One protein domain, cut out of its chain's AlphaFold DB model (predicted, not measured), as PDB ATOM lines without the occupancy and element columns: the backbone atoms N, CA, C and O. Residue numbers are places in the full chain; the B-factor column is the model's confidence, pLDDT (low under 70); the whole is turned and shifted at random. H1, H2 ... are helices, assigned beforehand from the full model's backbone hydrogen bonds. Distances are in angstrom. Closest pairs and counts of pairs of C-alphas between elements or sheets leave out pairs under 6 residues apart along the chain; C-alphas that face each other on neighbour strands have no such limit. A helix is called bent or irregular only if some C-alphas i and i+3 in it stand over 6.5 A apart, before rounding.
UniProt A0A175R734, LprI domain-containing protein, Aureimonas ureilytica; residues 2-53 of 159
ATOM      1  N   ALA A   2     161.240 151.513 154.559       60.03
ATOM      2  CA  ALA A   2     162.314 151.742 153.574       60.03
ATOM      3  C   ALA A   2     162.744 153.223 153.403       60.03
ATOM      4  O   ALA A   2     163.915 153.503 153.148       60.03
ATOM      5  N   CYS A   3     161.823 154.179 153.586       72.56
ATOM      6  CA  CYS A   3     162.122 155.605 153.414       72.56
ATOM      7  C   CYS A   3     162.963 156.196 154.561       72.56
ATOM      8  O   CYS A   3     163.892 156.945 154.297       72.56
ATOM      9  N   LEU A   4     162.725 155.795 155.818       79.44
ATOM     10  CA  LEU A   4     163.462 156.323 156.977       79.44
ATOM     11  C   LEU A   4     164.948 155.931 156.944       79.44
ATOM     12  O   LEU A   4     165.819 156.774 157.127       79.44
ATOM     13  N   SER A   5     165.247 154.668 156.629       85.31
ATOM     14  CA  SER A   5     166.631 154.222 156.410       85.31
ATOM     15  C   SER A   5     167.288 154.984 155.250       85.31
ATOM     16  O   SER A   5     168.421 155.447 155.366       85.31
ATOM     17  N   SER A   6     166.537 155.227 154.166       85.19
ATOM     18  CA  SER A   6     167.019 156.030 153.034       85.19
ATOM     19  C   SER A   6     167.379 157.466 153.437       85.19
ATOM     20  O   SER A   6     168.362 157.989 152.921       85.19
ATOM     21  N   ILE A   7     166.639 158.093 154.362       87.12
ATOM     22  CA  ILE A   7     166.957 159.438 154.876       87.12
ATOM     23  C   ILE A   7     168.317 159.442 155.571       87.12
ATOM     24  O   ILE A   7     169.138 160.316 155.293       87.12
ATOM     25  N   PHE A   8     168.587 158.468 156.444       87.25
ATOM     26  CA  PHE A   8     169.876 158.384 157.135       87.25
ATOM     27  C   PHE A   8     171.033 158.174 156.155       87.25
ATOM     28  O   PHE A   8     172.062 158.840 156.284       87.25
ATOM     29  N   THR A   9     170.840 157.332 155.138       87.88
ATOM     30  CA  THR A   9     171.827 157.110 154.073       87.88
ATOM     31  C   THR A   9     172.070 158.375 153.250       87.88
ATOM     32  O   THR A   9     173.215 158.788 153.090       87.88
ATOM     33  N   VAL A  10     171.017 159.047 152.774       87.44
ATOM     34  CA  VAL A  10     171.157 160.289 151.993       87.44
ATOM     35  C   VAL A  10     171.808 161.389 152.832       87.44
ATOM     36  O   VAL A  10     172.704 162.076 152.343       87.44
ATOM     37  N   ARG A  11     171.423 161.531 154.108       85.81
ATOM     38  CA  ARG A  11     172.072 162.466 155.038       85.81
ATOM     39  C   ARG A  11     173.559 162.159 155.164       85.81
ATOM     40  O   ARG A  11     174.356 163.093 155.123       85.81
ATOM     41  N   HIS A  12     173.928 160.889 155.335       87.88
ATOM     42  CA  HIS A  12     175.324 160.477 155.457       87.88
ATOM     43  C   HIS A  12     176.136 160.904 154.230       87.88
ATOM     44  O   HIS A  12     177.121 161.623 154.385       87.88
ATOM     45  N   VAL A  13     175.650 160.585 153.027       87.31
ATOM     46  CA  VAL A  13     176.300 160.950 151.759       87.31
ATOM     47  C   VAL A  13     176.427 162.470 151.612       87.31
ATOM     48  O   VAL A  13     177.520 162.989 151.389       87.31
ATOM     49  N   LEU A  14     175.329 163.213 151.790       84.88
ATOM     50  CA  LEU A  14     175.329 164.673 151.632       84.88
ATOM     51  C   LEU A  14     176.232 165.384 152.649       84.88
ATOM     52  O   LEU A  14     176.842 166.396 152.317       84.88
ATOM     53  N   THR A  15     176.306 164.873 153.879       84.69
ATOM     54  CA  THR A  15     177.027 165.538 154.978       84.69
ATOM     55  C   THR A  15     178.502 165.150 155.026       84.69
ATOM     56  O   THR A  15     179.327 165.959 155.448       84.69
ATOM     57  N   HIS A  16     178.847 163.923 154.629       84.50
ATOM     58  CA  HIS A  16     180.176 163.359 154.877       84.50
ATOM     59  C   HIS A  16     180.928 162.921 153.615       84.50
ATOM     60  O   HIS A  16     182.151 162.814 153.681       84.50
ATOM     61  N   GLU A  17     180.257 162.704 152.479       84.62
ATOM     62  CA  GLU A  17     180.891 162.119 151.284       84.62
ATOM     63  C   GLU A  17     181.080 163.097 150.111       84.62
ATOM     64  O   GLU A  17     181.774 162.751 149.161       84.62
ATOM     65  N   LEU A  18     180.516 164.316 150.172       76.88
ATOM     66  CA  LEU A  18     180.656 165.364 149.137       76.88
ATOM     67  C   LEU A  18     180.455 164.812 147.705       76.88
ATOM     68  O   LEU A  18     181.374 164.835 146.880       76.88
ATOM     69  N   PRO A  19     179.260 164.281 147.401       79.94
ATOM     70  CA  PRO A  19     179.029 163.512 146.188       79.94
ATOM     71  C   PRO A  19     179.185 164.380 144.931       79.94
ATOM     72  O   PRO A  19     178.632 165.473 144.832       79.94
ATOM     73  N   ALA A  20     179.900 163.855 143.932       74.31
ATOM     74  CA  ALA A  20     180.075 164.517 142.636       74.31
ATOM     75  C   ALA A  20     178.793 164.519 141.772       74.31
ATOM     76  O   ALA A  20     178.685 165.296 140.825       74.31
ATOM     77  N   ALA A  21     177.825 163.653 142.088       77.00
ATOM     78  CA  ALA A  21     176.516 163.568 141.444       77.00
ATOM     79  C   ALA A  21     175.393 163.874 142.449       77.00
ATOM     80  O   ALA A  21     175.604 163.851 143.661       77.00
ATOM     81  N   ALA A  22     174.182 164.140 141.953       77.31
ATOM     82  CA  ALA A  22     173.030 164.405 142.811       77.31
ATOM     83  C   ALA A  22     172.706 163.178 143.688       77.31
ATOM     84  O   ALA A  22     172.200 162.172 143.198       77.31
ATOM     85  N   ALA A  23     172.981 163.273 144.991       79.44
ATOM     86  CA  ALA A  23     172.691 162.217 145.968       79.44
ATOM     87  C   ALA A  23     171.228 162.203 146.452       79.44
ATOM     88  O   ALA A  23     170.845 161.354 147.256       79.44
ATOM     89  N   LEU A  24     170.406 163.138 145.966       81.62
ATOM     90  CA  LEU A  24     168.994 163.269 146.302       81.62
ATOM     91  C   LEU A  24     168.172 163.581 145.049       81.62
ATOM     92  O   LEU A  24     168.445 164.550 144.343       81.62
ATOM     93  N   ASP A  25     167.123 162.793 144.827       85.44
ATOM     94  CA  ASP A  25     166.027 163.168 143.937       85.44
ATOM     95  C   ASP A  25     165.022 164.022 144.718       85.44
ATOM     96  O   ASP A  25     164.342 163.532 145.621       85.44
ATOM     97  N   PHE A  26     164.909 165.300 144.355       84.75
ATOM     98  CA  PHE A  26     163.990 166.245 144.994       84.75
ATOM     99  C   PHE A  26     162.519 165.821 144.911       84.75
ATOM    100  O   PHE A  26     161.722 166.250 145.744       84.75
ATOM    101  N   LYS A  27     162.142 164.943 143.973       88.38
ATOM    102  CA  LYS A  27     160.778 164.392 143.914       88.38
ATOM    103  C   LYS A  27     160.438 163.515 145.119       88.38
ATOM    104  O   LYS A  27     159.262 163.354 145.418       88.38
ATOM    105  N   ARG A  28     161.448 162.977 145.812       87.12
ATOM    106  CA  ARG A  28     161.298 162.140 147.014       87.12
ATOM    107  C   ARG A  28     161.261 162.939 148.315       87.12
ATOM    108  O   ARG A  28     161.108 162.359 149.384       87.12
ATOM    109  N   LEU A  29     161.436 164.258 148.240       86.88
ATOM    110  CA  LEU A  29     161.462 165.114 149.421       86.88
ATOM    111  C   LEU A  29     160.156 165.046 150.244       86.88
ATOM    112  O   LEU A  29     160.268 164.972 151.467       86.88
ATOM    113  N   PRO A  30     158.948 164.985 149.639       90.62
ATOM    114  CA  PRO A  30     157.708 164.768 150.390       90.62
ATOM    115  C   PRO A  30     157.724 163.466 151.201       90.62
ATOM    116  O   PRO A  30     157.497 163.503 152.405       90.62
ATOM    117  N   ASP A  31     158.133 162.345 150.592       89.12
ATOM    118  CA  ASP A  31     158.227 161.052 151.285       89.12
ATOM    119  C   ASP A  31     159.192 161.102 152.482       89.12
ATOM    120  O   ASP A  31     159.043 160.353 153.452       89.12
ATOM    121  N   PHE A  32     160.226 161.949 152.403       88.94
ATOM    122  CA  PHE A  32     161.180 162.143 153.492       88.94
ATOM    123  C   PHE A  32     160.591 162.957 154.640       88.94
ATOM    124  O   PHE A  32     160.858 162.636 155.801       88.94
ATOM    125  N   PHE A  33     159.781 163.973 154.338       89.44
ATOM    126  CA  PHE A  33     159.053 164.716 155.360       89.44
ATOM    127  C   PHE A  33     158.042 163.819 156.071       89.44
ATOM    128  O   PHE A  33     158.107 163.723 157.296       89.44
ATOM    129  N   ASP A  34     157.225 163.071 155.327       90.56
ATOM    130  CA  ASP A  34     156.224 162.163 155.902       90.56
ATOM    131  C   ASP A  34     156.873 161.096 156.797       90.56
ATOM    132  O   ASP A  34     156.426 160.830 157.913       90.56
ATOM    133  N   ALA A  35     157.985 160.503 156.345       89.56
ATOM    134  CA  ALA A  35     158.704 159.504 157.132       89.56
ATOM    135  C   ALA A  35     159.376 160.095 158.383       89.56
ATOM    136  O   ALA A  35     159.442 159.417 159.410       89.56
ATOM    137  N   THR A  36     159.872 161.335 158.311       90.19
ATOM    138  CA  THR A  36     160.436 162.034 159.476       90.19
ATOM    139  C   THR A  36     159.343 162.370 160.482       90.19
ATOM    140  O   THR A  36     159.523 162.123 161.671       90.19
ATOM    141  N   GLN A  37     158.196 162.867 160.013       92.12
ATOM    142  CA  GLN A  37     157.039 163.151 160.855       92.12
ATOM    143  C   GLN A  37     156.568 161.886 161.579       92.12
ATOM    144  O   GLN A  37     156.499 161.880 162.804       92.12
ATOM    145  N   ALA A  38     156.358 160.788 160.847       89.88
ATOM    146  CA  ALA A  38     155.956 159.516 161.443       89.88
ATOM    147  C   ALA A  38     156.975 158.995 162.475       89.88
ATOM    148  O   ALA A  38     156.595 158.396 163.479       89.88
ATOM    149  N   PHE A  39     158.277 159.218 162.251       89.81
ATOM    150  CA  PHE A  39     159.317 158.847 163.211       89.81
ATOM    151  C   PHE A  39     159.280 159.707 164.481       89.81
ATOM    152  O   PHE A  39     159.417 159.166 165.579       89.81
ATOM    153  N   ILE A  40     159.079 161.022 164.346       92.50
ATOM    154  CA  ILE A  40     158.934 161.939 165.485       92.50
ATOM    155  C   ILE A  40     157.699 161.560 166.302       92.50
ATOM    156  O   ILE A  40     157.827 161.356 167.505       92.50
ATOM    157  N   GLU A  41     156.545 161.383 165.656       89.69
ATOM    158  CA  GLU A  41     155.301 160.970 166.318       89.69
ATOM    159  C   GLU A  41     155.476 159.634 167.053       89.69
ATOM    160  O   GLU A  41     155.116 159.512 168.221       89.69
ATOM    161  N   ALA A  42     156.090 158.633 166.415       88.25
ATOM    162  CA  ALA A  42     156.360 157.349 167.060       88.25
ATOM    163  C   ALA A  42     157.308 157.480 168.264       88.25
ATOM    164  O   ALA A  42     157.096 156.827 169.286       88.25
ATOM    165  N   THR A  43     158.338 158.324 168.155       90.25
ATOM    166  CA  THR A  43     159.290 158.569 169.247       90.25
ATOM    167  C   THR A  43     158.607 159.257 170.423       90.25
ATOM    168  O   THR A  43     158.825 158.851 171.563       90.25
ATOM    169  N   ASP A  44     157.754 160.244 170.156       88.94
ATOM    170  CA  ASP A  44     156.976 160.943 171.180       88.94
ATOM    171  C   ASP A  44     156.104 159.956 171.967       88.94
ATOM    172  O   ASP A  44     156.143 159.919 173.196       88.94
ATOM    173  N   TRP A  45     155.439 159.028 171.272       83.50
ATOM    174  CA  TRP A  45     154.675 157.964 171.926       83.50
ATOM    175  C   TRP A  45     155.527 157.021 172.773       83.50
ATOM    176  O   TRP A  45     155.097 156.640 173.861       83.50
ATOM    177  N   CYS A  46     156.726 156.653 172.319       87.00
ATOM    178  CA  CYS A  46     157.644 155.852 173.133       87.00
ATOM    179  C   CYS A  46     158.067 156.594 174.408       87.00
ATOM    180  O   CYS A  46     158.171 155.978 175.471       87.00
ATOM    181  N   VAL A  47     158.298 157.907 174.322       88.06
ATOM    182  CA  VAL A  47     158.648 158.743 175.480       88.06
ATOM    183  C   VAL A  47     157.472 158.833 176.449       88.06
ATOM    184  O   VAL A  47     157.651 158.559 177.636       88.06
ATOM    185  N   ILE A  48     156.270 159.138 175.953       84.75
ATOM    186  CA  ILE A  48     155.042 159.194 176.757       84.75
ATOM    187  C   ILE A  48     154.818 157.867 177.487       84.75
ATOM    188  O   ILE A  48     154.613 157.868 178.698       84.75
ATOM    189  N   GLU A  49     154.916 156.740 176.779       85.19
ATOM    190  CA  GLU A  49     154.733 155.411 177.367       85.19
ATOM    191  C   GLU A  49     155.788 155.093 178.435       85.19
ATOM    192  O   GLU A  49     155.478 154.502 179.467       85.19
ATOM    193  N   THR A  50     157.028 155.535 178.230       84.50
ATOM    194  CA  THR A  50     158.111 155.342 179.205       84.50
ATOM    195  C   THR A  50     157.883 156.151 180.483       84.50
ATOM    196  O   THR A  50     158.195 155.673 181.572       84.50
ATOM    197  N   ILE A  51     157.359 157.375 180.368       85.75
ATOM    198  CA  ILE A  51     157.169 158.280 181.512       85.75
ATOM    199  C   ILE A  51     155.870 157.968 182.263       85.75
ATOM    200  O   ILE A  51     155.845 157.997 183.493       85.75
ATOM    201  N   HIS A  52     154.792 157.691 181.535       76.44
ATOM    202  CA  HIS A  52     153.434 157.629 182.077       76.44
ATOM    203  C   HIS A  52     152.806 156.229 182.017       76.44
ATOM    204  O   HIS A  52     151.700 156.039 182.518       76.44
ATOM    205  N   GLY A  53     153.489 155.244 181.429       79.69
ATOM    206  CA  GLY A  53     152.910 153.938 181.126       79.69
ATOM    207  C   GLY A  53     151.998 153.980 179.897       79.69
ATOM    208  O   GLY A  53     151.926 154.968 179.169       79.69
TER     209      GLY A  53
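AT A GLANCE: This is residues 2 to 53 of the 159 residues of the protein "LprI domain-containing protein" of Aureimonas ureilytica (UniProt A0A175R734). One long helix, H2, makes the length, and a shorter helix, H1, begins beside its first half and runs off crosswise; the link, residues 18 to 25, folds back to the start of H2, closing a rough triangle. Residues 40 to 53 stick out as a long arm. The 52 printed residues hold two named helices, H1 then H2, and no named strand: all helix. The whole is only just loose, close to extended, radius of gyration of the C-alphas 14.5 A, spanning 48 by 22 by 14 A.

HOW THE PARTS SIT: H2, residues 26 to 52, touches H1, residues 2 to 17, with residues 31 to 39 alone; H1 uses residues 3 to 7 alone. The closest C-alphas, of Leu 4 and Ala 35, are 5.7 A apart. Their lines are only just about perpendicular, at 71 degrees. Every O i to N i+4 pair is within hydrogen-bond range in H1, and 21 of 23 in H2.

IN THESE COORDINATES: H2 runs 39.5 A from C-alpha 26 at (163.990, 166.245, 144.994) to C-alpha 52 at (153.434, 157.629, 182.077). It is irregular: C-alphas 27 and 30 are 7.2 A apart. H1 runs 21.4 A from C-alpha 2 at (162.314, 151.742, 153.574).

THE WHOLE: The C-alphas farthest apart, of Ala 20 and Gly 53, are 48.3 A apart. The printed part has no cut, and the link from H1 to H2 is short. Residue 2 is under pLDDT 70.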